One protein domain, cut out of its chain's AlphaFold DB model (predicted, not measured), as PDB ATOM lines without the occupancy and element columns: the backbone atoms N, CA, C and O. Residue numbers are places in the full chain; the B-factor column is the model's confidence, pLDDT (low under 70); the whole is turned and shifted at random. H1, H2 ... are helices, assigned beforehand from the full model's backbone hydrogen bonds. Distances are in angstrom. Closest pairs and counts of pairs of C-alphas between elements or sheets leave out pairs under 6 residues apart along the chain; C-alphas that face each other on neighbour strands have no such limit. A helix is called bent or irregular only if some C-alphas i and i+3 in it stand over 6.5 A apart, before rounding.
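What this domain is: This is residues 235 to 324 of the 331 residues of an uncharacterized protein of Hypholoma sublateritium (strain FD-334 SS-4) (UniProt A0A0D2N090). A small body, in which H1, H3 and the first part of H4 cross one another steeply, has one long helical arm: residues 309 to 324, nearly all of them in H4, stick out from it. The short H2 sits near H1 at the edge of the body, and long loops join H1 to H2 and H3 to H4. The printed part has 90 residues with four named helices, H1, H2, H3 and H4 in chain order, and no named strand; the class is all helix. The whole is only just compact, close to loose, with a radius of gyration of the C-alphas of 14.7 A, and elongated, spanning 48 by 31 by 20 A.

How they stand to each other: H1, residues 236 to 244, touches H3, residues 267 to 285, at a steep tilt of 61 degrees, the same way; the closest C-alphas are those of Gln 239 and Thr 269, 6.7 A apart. H3 touches H1 with residues 269 to 276 alone. H4, residues 297 to 323, touches H1 with residues 300 to 307 alone, at a steep tilt of 55 degrees, the closest C-alphas being those of Ala 241 and Val 307, 6.7 A apart. H3 and H4 touch at a steep tilt of 60 degrees, closest at the C-alphas of Val 285 and Ala 302, 7.0 A apart. H2, residues 257 to 260, is close to but not clearly touching H1, and is apart from H4. Every O i to N i+4 pair is within hydrogen-bond range in H1 and H4, 13 of 15 in H3, and H2 is too short for one.

Where its parts are: H1 begins at C-alpha 236 (87.816, -71.341, 10.191) and is 12.1 A long; H2 is 5.1 A long. H3, 24.2 A long, has a kink of 38 degrees near residue 277 and is irregular, but only just: C-alphas 279 and 282 are 6.9 A apart. H4, 38.9 A long, ends at C-alpha 323 (53.489, -66.618, 20.500).

The domain as a whole: The C-alphas farthest apart, those of Asp 292 and Ala 324, are 50.4 A apart. The printed part has no cut. The links H1 to H2 and H3 to H4 are long. The pLDDT is under 70 in residues 249 to 259, 289 to 294 and 319 to 324.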
ATOM      1  N   VAL A 235      91.153 -70.622  12.480       88.06
ATOM      2  CA  VAL A 235      90.881 -69.489  11.578       88.06
ATOM      3  C   VAL A 235      89.557 -69.692  10.837       88.06
ATOM      4  O   VAL A 235      88.938 -68.736  10.372       88.06
ATOM      5  N   GLU A 236      89.076 -70.931  10.796       89.88
ATOM      6  CA  GLU A 236      87.816 -71.341  10.191       89.88
ATOM      7  C   GLU A 236      86.608 -70.503  10.651       89.88
ATOM      8  O   GLU A 236      85.810 -70.141   9.792       89.88
ATOM      9  N   PRO A 237      86.448 -70.103  11.933       90.12
ATOM     10  CA  PRO A 237      85.365 -69.212  12.351       90.12
ATOM     11  C   PRO A 237      85.426 -67.820  11.708       90.12
ATOM     12  O   PRO A 237      84.380 -67.272  11.364       90.12
ATOM     13  N   ILE A 238      86.623 -67.255  11.500       91.50
ATOM     14  CA  ILE A 238      86.793 -65.964  10.810       91.50
ATOM     15  C   ILE A 238      86.346 -66.109   9.355       91.50
ATOM     16  O   ILE A 238      85.539 -65.320   8.865       91.50
ATOM     17  N   GLN A 239      86.833 -67.149   8.677       92.38
ATOM     18  CA  GLN A 239      86.464 -67.450   7.296       92.38
ATOM     19  C   GLN A 239      84.955 -67.716   7.166       92.38
ATOM     20  O   GLN A 239      84.291 -67.148   6.302       92.38
ATOM     21  N   ALA A 240      84.375 -68.516   8.059       91.50
ATOM     22  CA  ALA A 240      82.944 -68.792   8.077       91.50
ATOM     23  C   ALA A 240      82.121 -67.511   8.287       91.50
ATOM     24  O   ALA A 240      81.139 -67.295   7.580       91.50
ATOM     25  N   ALA A 241      82.535 -66.628   9.199       92.88
ATOM     26  CA  ALA A 241      81.863 -65.353   9.417       92.88
ATOM     27  C   ALA A 241      81.930 -64.442   8.178       92.88
ATOM     28  O   ALA A 241      80.907 -63.906   7.756       92.88
ATOM     29  N   LEU A 242      83.098 -64.319   7.538       92.06
ATOM     30  CA  LEU A 242      83.238 -63.580   6.277       92.06
ATOM     31  C   LEU A 242      82.346 -64.163   5.166       92.06
ATOM     32  O   LEU A 242      81.736 -63.410   4.404       92.06
ATOM     33  N   ALA A 243      82.214 -65.490   5.101       90.12
ATOM     34  CA  ALA A 243      81.308 -66.159   4.173       90.12
ATOM     35  C   ALA A 243      79.830 -65.843   4.466       90.12
ATOM     36  O   ALA A 243      79.091 -65.534   3.534       90.12
ATOM     37  N   ILE A 244      79.414 -65.846   5.740       90.69
ATOM     38  CA  ILE A 244      78.048 -65.486   6.171       90.69
ATOM     39  C   ILE A 244      77.684 -64.062   5.729       90.69
ATOM     40  O   ILE A 244      76.571 -63.828   5.265       90.69
ATOM     41  N   PHE A 245      78.626 -63.118   5.806       91.00
ATOM     42  CA  PHE A 245      78.428 -61.745   5.325       91.00
ATOM     43  C   PHE A 245      78.558 -61.588   3.800       91.00
ATOM     44  O   PHE A 245      78.560 -60.467   3.291       91.00
ATOM     45  N   GLY A 246      78.682 -62.688   3.051       88.75
ATOM     46  CA  GLY A 246      78.741 -62.672   1.590       88.75
ATOM     47  C   GLY A 246      80.021 -62.059   1.020       88.75
ATOM     48  O   GLY A 246      80.057 -61.715  -0.160       88.75
ATOM     49  N   ILE A 247      81.082 -61.930   1.821       88.94
ATOM     50  CA  ILE A 247      82.319 -61.247   1.420       88.94
ATOM     51  C   ILE A 247      83.035 -61.994   0.290       88.94
ATOM     52  O   ILE A 247      83.581 -61.370  -0.616       88.94
ATOM     53  N   TYR A 248      82.982 -63.329   0.288       80.69
ATOM     54  CA  TYR A 248      83.651 -64.134  -0.735       80.69
ATOM     55  C   TYR A 248      82.877 -64.268  -2.063       80.69
ATOM     56  O   TYR A 248      83.451 -64.723  -3.050       80.69
ATOM     57  N   SER A 249      81.596 -63.881  -2.123       63.69
ATOM     58  CA  SER A 249      80.695 -64.263  -3.231       63.69
ATOM     59  C   SER A 249      80.823 -63.435  -4.517       63.69
ATOM     60  O   SER A 249      80.265 -63.837  -5.531       63.69
ATOM     61  N   ILE A 250      81.543 -62.305  -4.514       53.06
ATOM     62  CA  ILE A 250      81.582 -61.393  -5.678       53.06
ATOM     63  C   ILE A 250      82.938 -61.420  -6.403       53.06
ATOM     64  O   ILE A 250      82.973 -61.398  -7.628       53.06
ATOM     65  N   GLU A 251      84.053 -61.546  -5.681       51.94
ATOM     66  CA  GLU A 251      85.401 -61.468  -6.276       51.94
ATOM     67  C   GLU A 251      86.119 -62.827  -6.371       51.94
ATOM     68  O   GLU A 251      87.071 -62.975  -7.134       51.94
ATOM     69  N   PHE A 252      85.655 -63.846  -5.635       57.94
ATOM     70  CA  PHE A 252      86.385 -65.111  -5.453       57.94
ATOM     71  C   PHE A 252      85.660 -66.345  -6.004       57.94
ATOM     72  O   PHE A 252      86.011 -67.469  -5.654       57.94
ATOM     73  N   ALA A 253      84.688 -66.164  -6.905       53.91
ATOM     74  CA  ALA A 253      83.866 -67.239  -7.482       53.91
ATOM     75  C   ALA A 253      84.664 -68.365  -8.185       53.91
ATOM     76  O   ALA A 253      84.130 -69.440  -8.451       53.91
ATOM     77  N   SER A 254      85.947 -68.143  -8.487       57.84
ATOM     78  CA  SER A 254      86.854 -69.142  -9.064       57.84
ATOM     79  C   SER A 254      87.473 -70.104  -8.035       57.84
ATOM     80  O   SER A 254      88.066 -71.110  -8.434       57.84
ATOM     81  N   VAL A 255      87.339 -69.824  -6.733       62.16
ATOM     82  CA  VAL A 255      87.891 -70.620  -5.627       62.16
ATOM     83  C   VAL A 255      86.799 -71.522  -5.045       62.16
ATOM     84  O   VAL A 255      85.700 -71.073  -4.737       62.16
ATOM     85  N   SER A 256      87.094 -72.816  -4.879       62.88
ATOM     86  CA  SER A 256      86.150 -73.773  -4.278       62.88
ATOM     87  C   SER A 256      85.750 -73.351  -2.859       62.88
ATOM     88  O   SER A 256      86.609 -72.973  -2.065       62.88
ATOM     89  N   HIS A 257      84.468 -73.490  -2.502       62.53
ATOM     90  CA  HIS A 257      83.948 -73.138  -1.173       62.53
ATOM     91  C   HIS A 257      84.667 -73.884  -0.034       62.53
ATOM     92  O   HIS A 257      84.869 -73.333   1.043       62.53
ATOM     93  N   SER A 258      85.131 -75.116  -0.287       60.88
ATOM     94  CA  SER A 258      85.941 -75.883   0.671       60.88
ATOM     95  C   SER A 258      87.328 -75.283   0.909       60.88
ATOM     96  O   SER A 258      87.905 -75.523   1.960       60.88
ATOM     97  N   LEU A 259      87.875 -74.531  -0.050       61.72
ATOM     98  CA  LEU A 259      89.132 -73.808   0.143       61.72
ATOM     99  C   LEU A 259      88.894 -72.504   0.905       61.72
ATOM    100  O   LEU A 259      89.807 -72.010   1.550       61.72
ATOM    101  N   LEU A 260      87.696 -71.918   0.850       71.56
ATOM    102  CA  LEU A 260      87.419 -70.665   1.558       71.56
ATOM    103  C   LEU A 260      87.432 -70.835   3.082       71.56
ATOM    104  O   LEU A 260      87.820 -69.896   3.767       71.56
ATOM    105  N   VAL A 261      87.053 -72.013   3.593       84.00
ATOM    106  CA  VAL A 261      87.013 -72.332   5.031       84.00
ATOM    107  C   VAL A 261      87.911 -73.538   5.323       84.00
ATOM    108  O   VAL A 261      87.438 -74.640   5.586       84.00
ATOM    109  N   ASP A 262      89.219 -73.338   5.204       85.19
ATOM    110  CA  ASP A 262      90.250 -74.377   5.341       85.19
ATOM    111  C   ASP A 262      91.265 -74.097   6.464       85.19
ATOM    112  O   ASP A 262      92.240 -74.832   6.618       85.19
ATOM    113  N   GLY A 263      91.061 -73.021   7.226       88.56
ATOM    114  CA  GLY A 263      91.902 -72.659   8.361       88.56
ATOM    115  C   GLY A 263      93.194 -71.924   7.997       88.56
ATOM    116  O   GLY A 263      94.020 -71.714   8.879       88.56
ATOM    117  N   LEU A 264      93.398 -71.496   6.745       89.75
ATOM    118  CA  LEU A 264      94.553 -70.679   6.346       89.75
ATOM    119  C   LEU A 264      94.179 -69.203   6.133       89.75
ATOM    120  O   LEU A 264      93.328 -68.870   5.307       89.75
ATOM    121  N   LEU A 265      94.923 -68.290   6.763       89.62
ATOM    122  CA  LEU A 265      94.886 -66.844   6.510       89.62
ATOM    123  C   LEU A 265      95.552 -66.481   5.177       89.62
ATOM    124  O   LEU A 265      96.567 -65.789   5.119       89.62
ATOM    125  N   CYS A 266      94.968 -66.952   4.081       89.62
ATOM    126  CA  CYS A 266      95.393 -66.670   2.714       89.62
ATOM    127  C   CYS A 266      95.106 -65.214   2.303       89.62
ATOM    128  O   CYS A 266      94.380 -64.485   2.982       89.62
ATOM    129  N   ASP A 267      95.652 -64.790   1.163       89.19
ATOM    130  CA  ASP A 267      95.502 -63.422   0.644       89.19
ATOM    131  C   ASP A 267      94.027 -63.052   0.414       89.19
ATOM    132  O   ASP A 267      93.608 -61.945   0.749       89.19
ATOM    133  N   THR A 268      93.209 -64.008  -0.041       87.38
ATOM    134  CA  THR A 268      91.748 -63.865  -0.158       87.38
ATOM    135  C   THR A 268      91.076 -63.573   1.184       87.38
ATOM    136  O   THR A 268      90.196 -62.721   1.258       87.38
ATOM    137  N   THR A 269      91.491 -64.239   2.264       89.62
ATOM    138  CA  THR A 269      90.923 -64.003   3.603       89.62
ATOM    139  C   THR A 269      91.288 -62.611   4.114       89.62
ATOM    140  O   THR A 269      90.434 -61.911   4.654       89.62
ATOM    141  N   LEU A 270      92.527 -62.170   3.886       89.00
ATOM    142  CA  LEU A 270      92.970 -60.829   4.273       89.00
ATOM    143  C   LEU A 270      92.280 -59.726   3.458       89.00
ATOM    144  O   LEU A 270      91.906 -58.695   4.014       89.00
ATOM    145  N   ALA A 271      92.078 -59.938   2.155       88.69
ATOM    146  CA  ALA A 271      91.280 -59.038   1.325       88.69
ATOM    147  C   ALA A 271      89.830 -58.976   1.827       88.69
ATOM    148  O   ALA A 271      89.287 -57.889   2.017       88.69
ATOM    149  N   GLY A 272      89.244 -60.136   2.142       88.50
ATOM    150  CA  GLY A 272      87.907 -60.237   2.714       88.50
ATOM    151  C   GLY A 272      87.758 -59.477   4.033       88.50
ATOM    152  O   GLY A 272      86.781 -58.753   4.202       88.50
ATOM    153  N   ASN A 273      88.745 -59.548   4.931       89.31
ATOM    154  CA  ASN A 273      88.767 -58.712   6.133       89.31
ATOM    155  C   ASN A 273      88.666 -57.223   5.773       89.31
ATOM    156  O   ASN A 273      87.768 -56.544   6.265       89.31
ATOM    157  N   LYS A 274      89.540 -56.714   4.894       88.81
ATOM    158  CA  LYS A 274      89.537 -55.288   4.523       88.81
ATOM    159  C   LYS A 274      88.182 -54.851   3.966       88.81
ATOM    160  O   LYS A 274      87.671 -53.800   4.346       88.81
ATOM    161  N   ILE A 275      87.590 -55.682   3.107       90.06
ATOM    162  CA  ILE A 275      86.267 -55.449   2.521       90.06
ATOM    163  C   ILE A 275      85.190 -55.436   3.610       90.06
ATOM    164  O   ILE A 275      84.373 -54.517   3.645       90.06
ATOM    165  N   TRP A 276      85.182 -56.426   4.506       92.06
ATOM    166  CA  TRP A 276      84.216 -56.499   5.602       92.06
ATOM    167  C   TRP A 276      84.341 -55.304   6.545       92.06
ATOM    168  O   TRP A 276      83.337 -54.683   6.880       92.06
ATOM    169  N   THR A 277      85.565 -54.940   6.922       90.62
ATOM    170  CA  THR A 277      85.838 -53.808   7.809       90.62
ATOM    171  C   THR A 277      85.327 -52.509   7.198       90.62
ATOM    172  O   THR A 277      84.611 -51.773   7.864       90.62
ATOM    173  N   ALA A 278      85.597 -52.255   5.915       89.62
ATOM    174  CA  ALA A 278      85.121 -51.045   5.246       89.62
ATOM    175  C   ALA A 278      83.593 -51.019   5.050       89.62
ATOM    176  O   ALA A 278      82.968 -49.974   5.204       89.62
ATOM    177  N   ARG A 279      82.979 -52.157   4.698       91.25
ATOM    178  CA  ARG A 279      81.554 -52.219   4.327       91.25
ATOM    179  C   ARG A 279      80.605 -52.416   5.506       91.25
ATOM    180  O   ARG A 279      79.454 -52.007   5.413       91.25
ATOM    181  N   ILE A 280      81.053 -53.097   6.557       92.44
ATOM    182  CA  ILE A 280      80.208 -53.566   7.664       92.44
ATOM    183  C   ILE A 280      80.818 -53.168   9.008       92.44
ATOM    184  O   ILE A 280      80.136 -52.554   9.821       92.44
ATOM    185  N   GLY A 281      82.100 -53.462   9.239       91.56
ATOM    186  CA  GLY A 281      82.764 -53.194  10.519       91.56
ATOM    187  C   GLY A 281      82.705 -51.719  10.933       91.56
ATOM    188  O   GLY A 281      82.173 -51.384  11.991       91.56
ATOM    189  N   ALA A 282      83.199 -50.821  10.081       90.50
ATOM    190  CA  ALA A 282      83.211 -49.391  10.365       90.50
ATOM    191  C   ALA A 282      81.787 -48.805  10.481       90.50
ATOM    192  O   ALA A 282      81.509 -48.167  11.497       90.50
ATOM    193  N   PRO A 283      80.844 -49.062   9.546       91.06
ATOM    194  CA  PRO A 283      79.497 -48.491   9.640       91.06
ATOM    195  C   PRO A 283      78.627 -49.062  10.767       91.06
ATOM    196  O   PRO A 283      77.812 -48.336  11.328       91.06
ATOM    197  N   CYS A 284      78.741 -50.357  11.085       87.75
ATOM    198  CA  CYS A 284      77.807 -51.021  12.003       87.75
ATOM    199  C   CYS A 284      78.306 -51.104  13.447       87.75
ATOM    200  O   CYS A 284      77.485 -51.156  14.359       87.75
ATOM    201  N   VAL A 285      79.622 -51.172  13.663       86.69
ATOM    202  CA  VAL A 285      80.210 -51.390  14.997       86.69
ATOM    203  C   VAL A 285      81.351 -50.421  15.316       86.69
ATOM    204  O   VAL A 285      82.035 -50.596  16.321       86.69
ATOM    205  N   GLY A 286      81.551 -49.386  14.490       84.06
ATOM    206  CA  GLY A 286      82.542 -48.335  14.735       84.06
ATOM    207  C   GLY A 286      83.990 -48.822  14.687       84.06
ATOM    208  O   GLY A 286      84.862 -48.198  15.289       84.06
ATOM    209  N   LEU A 287      84.259 -49.945  14.007       84.00
ATOM    210  CA  LEU A 287      85.609 -50.490  13.910       84.00
ATOM    211  C   LEU A 287      86.484 -49.563  13.055       84.00
ATOM    212  O   LEU A 287      86.215 -49.364  11.869       84.00
ATOM    213  N   LEU A 288      87.533 -48.998  13.651       72.94
ATOM    214  CA  LEU A 288      88.525 -48.205  12.925       72.94
ATOM    215  C   LEU A 288      89.384 -49.111  12.036       72.94
ATOM    216  O   LEU A 288      89.592 -50.288  12.329       72.94
ATOM    217  N   GLN A 289      89.879 -48.560  10.928       63.69
ATOM    218  CA  GLN A 289      90.727 -49.306  10.004       63.69
ATOM    219  C   GLN A 289      92.016 -49.755  10.734       63.69
ATOM    220  O   GLN A 289      92.624 -48.924  11.409       63.69
ATOM    221  N   PRO A 290      92.436 -51.035  10.643       58.53
ATOM    222  CA  PRO A 290      93.496 -51.566  11.496       58.53
ATOM    223  C   PRO A 290      94.838 -50.847  11.318       58.53
ATOM    224  O   PRO A 290      95.315 -50.667  10.196       58.53
ATOM    225  N   THR A 291      95.474 -50.507  12.438       52.50
ATOM    226  CA  THR A 291      96.859 -50.030  12.526       52.50
ATOM    227  C   THR A 291      97.805 -51.228  12.396       52.50
ATOM    228  O   THR A 291      97.908 -52.041  13.311       52.50
ATOM    229  N   ASP A 292      98.469 -51.367  11.245       55.22
ATOM    230  CA  ASP A 292      99.549 -52.320  10.901       55.22
ATOM    231  C   ASP A 292      99.296 -53.840  11.028       55.22
ATOM    232  O   ASP A 292      99.922 -54.623  10.309       55.22
ATOM    233  N   ARG A 293      98.381 -54.306  11.884       62.59
ATOM    234  CA  ARG A 293      98.027 -55.726  12.032       62.59
ATOM    235  C   ARG A 293      96.842 -56.063  11.141       62.59
ATOM    236  O   ARG A 293      95.795 -55.434  11.221       62.59
ATOM    237  N   ILE A 294      97.002 -57.076  10.290       67.88
ATOM    238  CA  ILE A 294      95.976 -57.406   9.292       67.88
ATOM    239  C   ILE A 294      94.773 -58.096   9.943       67.88
ATOM    240  O   ILE A 294      93.653 -57.872   9.508       67.88
ATOM    241  N   ILE A 295      94.986 -58.898  10.989       81.62
ATOM    242  CA  ILE A 295      93.933 -59.446  11.852       81.62
ATOM    243  C   ILE A 295      94.363 -59.204  13.292       81.62
ATOM    244  O   ILE A 295      95.403 -59.711  13.714       81.62
ATOM    245  N   ASP A 296      93.590 -58.414  14.019       85.12
ATOM    246  CA  ASP A 296      93.769 -58.158  15.439       85.12
ATOM    247  C   ASP A 296      92.554 -58.660  16.233       85.12
ATOM    248  O   ASP A 296      91.535 -59.088  15.681       85.12
ATOM    249  N   SER A 297      92.667 -58.650  17.559       86.12
ATOM    250  CA  SER A 297      91.603 -59.148  18.429       86.12
ATOM    251  C   SER A 297      90.338 -58.299  18.367       86.12
ATOM    252  O   SER A 297      89.246 -58.854  18.483       86.12
ATOM    253  N   SER A 298      90.463 -56.991  18.114       86.94
ATOM    254  CA  SER A 298      89.314 -56.096  17.962       86.94
ATOM    255  C   SER A 298      88.466 -56.468  16.739       86.94
ATOM    256  O   SER A 298      87.252 -56.637  16.866       86.94
ATOM    257  N   PHE A 299      89.102 -56.722  15.588       89.38
ATOM    258  CA  PHE A 299      88.428 -57.213  14.390       89.38
ATOM    259  C   PHE A 299      87.734 -58.554  14.636       89.38
ATOM    260  O   PHE A 299      86.555 -58.703  14.314       89.38
ATOM    261  N   VAL A 300      88.437 -59.533  15.221       90.12
ATOM    262  CA  VAL A 300      87.867 -60.871  15.457       90.12
ATOM    263  C   VAL A 300      86.665 -60.794  16.397       90.12
ATOM    264  O   VAL A 300      85.622 -61.386  16.107       90.12
ATOM    265  N   ALA A 301      86.775 -60.029  17.486       89.81
ATOM    266  CA  ALA A 301      85.682 -59.820  18.426       89.81
ATOM    267  C   ALA A 301      84.476 -59.156  17.747       89.81
ATOM    268  O   ALA A 301      83.354 -59.642  17.894       89.81
ATOM    269  N   ALA A 302      84.695 -58.097  16.966       92.25
ATOM    270  CA  ALA A 302      83.643 -57.389  16.244       92.25
ATOM    271  C   ALA A 302      82.922 -58.297  15.231       92.25
ATOM    272  O   ALA A 302      81.689 -58.359  15.212       92.25
ATOM    273  N   LEU A 303      83.687 -59.042  14.431       93.50
ATOM    274  CA  LEU A 303      83.172 -59.951  13.412       93.50
ATOM    275  C   LEU A 303      82.289 -61.044  14.026       93.50
ATOM    276  O   LEU A 303      81.141 -61.225  13.610       93.50
ATOM    277  N   LEU A 304      82.799 -61.755  15.034       92.94
ATOM    278  CA  LEU A 304      82.068 -62.849  15.677       92.94
ATOM    279  C   LEU A 304      80.874 -62.339  16.495       92.94
ATOM    280  O   LEU A 304      79.804 -62.951  16.458       92.94
ATOM    281  N   SER A 305      81.011 -61.194  17.169       93.31
ATOM    282  CA  SER A 305      79.906 -60.573  17.910       93.31
ATOM    283  C   SER A 305      78.747 -60.208  16.989       93.31
ATOM    284  O   SER A 305      77.594 -60.443  17.343       93.31
ATOM    285  N   LEU A 306      79.023 -59.694  15.785       94.38
ATOM    286  CA  LEU A 306      77.973 -59.343  14.833       94.38
ATOM    287  C   LEU A 306      77.243 -60.582  14.287       94.38
ATOM    288  O   LEU A 306      76.018 -60.553  14.135       94.38
ATOM    289  N   VAL A 307      77.956 -61.692  14.055       94.75
ATOM    290  CA  VAL A 307      77.329 -62.981  13.702       94.75
ATOM    291  C   VAL A 307      76.403 -63.454  14.825       94.75
ATOM    292  O   VAL A 307      75.241 -63.785  14.572       94.75
ATOM    293  N   LEU A 308      76.884 -63.445  16.073       93.69
ATOM    294  CA  LEU A 308      76.096 -63.854  17.237       93.69
ATOM    295  C   LEU A 308      74.880 -62.946  17.455       93.69
ATOM    296  O   LEU A 308      73.775 -63.446  17.664       93.69
ATOM    297  N   ALA A 309      75.044 -61.628  17.340       93.44
ATOM    298  CA  ALA A 309      73.955 -60.663  17.458       93.44
ATOM    299  C   ALA A 309      72.883 -60.879  16.380       93.44
ATOM    300  O   ALA A 309      71.689 -60.872  16.686       93.44
ATOM    301  N   THR A 310      73.299 -61.131  15.135       92.06
ATOM    302  CA  THR A 310      72.387 -61.430  14.021       92.06
ATOM    303  C   THR A 310      71.597 -62.706  14.296       92.06
ATOM    304  O   THR A 310      70.368 -62.702  14.213       92.06
ATOM    305  N   ARG A 311      72.278 -63.786  14.709       93.56
ATOM    306  CA  ARG A 311      71.629 -65.049  15.088       93.56
ATOM    307  C   ARG A 311      70.609 -64.838  16.206       93.56
ATOM    308  O   ARG A 311      69.470 -65.279  16.074       93.56
ATOM    309  N   ASN A 312      71.000 -64.144  17.274       93.25
ATOM    310  CA  ASN A 312      70.147 -63.919  18.439       93.25
ATOM    311  C   ASN A 312      68.893 -63.114  18.070       93.25
ATOM    312  O   ASN A 312      67.782 -63.498  18.439       93.25
ATOM    313  N   ARG A 313      69.036 -62.057  17.260       90.94
ATOM    314  CA  ARG A 313      67.893 -61.267  16.771       90.94
ATOM    315  C   ARG A 313      66.911 -62.105  15.949       90.94
ATOM    316  O   ARG A 313      65.705 -61.984  16.150       90.94
ATOM    317  N   LEU A 314      67.408 -62.984  15.073       88.44
ATOM    318  CA  LEU A 314      66.566 -63.890  14.279       88.44
ATOM    319  C   LEU A 314      65.831 -64.923  15.145       88.44
ATOM    320  O   LEU A 314      64.684 -65.271  14.867       88.44
ATOM    321  N   THR A 315      66.464 -65.420  16.210       89.44
ATOM    322  CA  THR A 315      65.795 -66.345  17.136       89.44
ATOM    323  C   THR A 315      64.709 -65.653  17.954       89.44
ATOM    324  O   THR A 315      63.629 -66.218  18.131       89.44
ATOM    325  N   SER A 316      64.949 -64.415  18.393       86.88
ATOM    326  CA  SER A 316      63.964 -63.632  19.140       86.88
ATOM    327  C   SER A 316      62.751 -63.264  18.282       86.88
ATOM    328  O   SER A 316      61.622 -63.405  18.744       86.88
ATOM    329  N   SER A 317      62.941 -62.864  17.018       77.94
ATOM    330  CA  SER A 317      61.818 -62.545  16.121       77.94
ATOM    331  C   SER A 317      60.952 -63.770  15.806       77.94
ATOM    332  O   SER A 317      59.726 -63.668  15.749       77.94
ATOM    333  N   ARG A 318      61.562 -64.956  15.685       71.56
ATOM    334  CA  ARG A 318      60.829 -66.218  15.512       71.56
ATOM    335  C   ARG A 318      59.957 -66.560  16.724       71.56
ATOM    336  O   ARG A 318      58.825 -66.995  16.532       71.56
ATOM    337  N   ALA A 319      60.456 -66.343  17.943       64.25
ATOM    338  CA  ALA A 319      59.702 -66.597  19.174       64.25
ATOM    339  C   ALA A 319      58.480 -65.667  19.320       64.25
ATOM    340  O   ALA A 319      57.408 -66.104  19.747       64.25
ATOM    341  N   ILE A 320      58.612 -64.404  18.898       65.31
ATOM    342  CA  ILE A 320      57.507 -63.432  18.880       65.31
ATOM    343  C   ILE A 320      56.409 -63.887  17.905       65.31
ATOM    344  O   ILE A 320      55.233 -63.922  18.265       65.31
ATOM    345  N   HIS A 321      56.781 -64.319  16.695       61.22
ATOM    346  CA  HIS A 321      55.811 -64.804  15.709       61.22
ATOM    347  C   HIS A 321      55.111 -66.116  16.106       61.22
ATOM    348  O   HIS A 321      53.960 -66.315  15.715       61.22
ATOM    349  N   SER A 322      55.750 -67.007  16.875       61.62
ATOM    350  CA  SER A 322      55.087 -68.223  17.372       61.62
ATOM    351  C   SER A 322      54.094 -67.946  18.503       61.62
ATOM    352  O   SER A 322      53.035 -68.563  18.521       61.62
ATOM    353  N   SER A 323      54.392 -66.996  19.397       58.22
ATOM    354  CA  SER A 323      53.489 -66.618  20.500       58.22
ATOM    355  C   SER A 323      52.240 -65.867  20.005       58.22
ATOM    356  O   SER A 323      51.144 -66.025  20.534       58.22
ATOM    357  N   ALA A 324      52.365 -65.109  18.909       57.47
ATOM    358  CA  ALA A 324      51.232 -64.417  18.290       57.47
ATOM    359  C   ALA A 324      50.218 -65.358  17.600       57.47
ATOM    360  O   ALA A 324      49.080 -64.962  17.377       57.47
TER     361      ALA A 324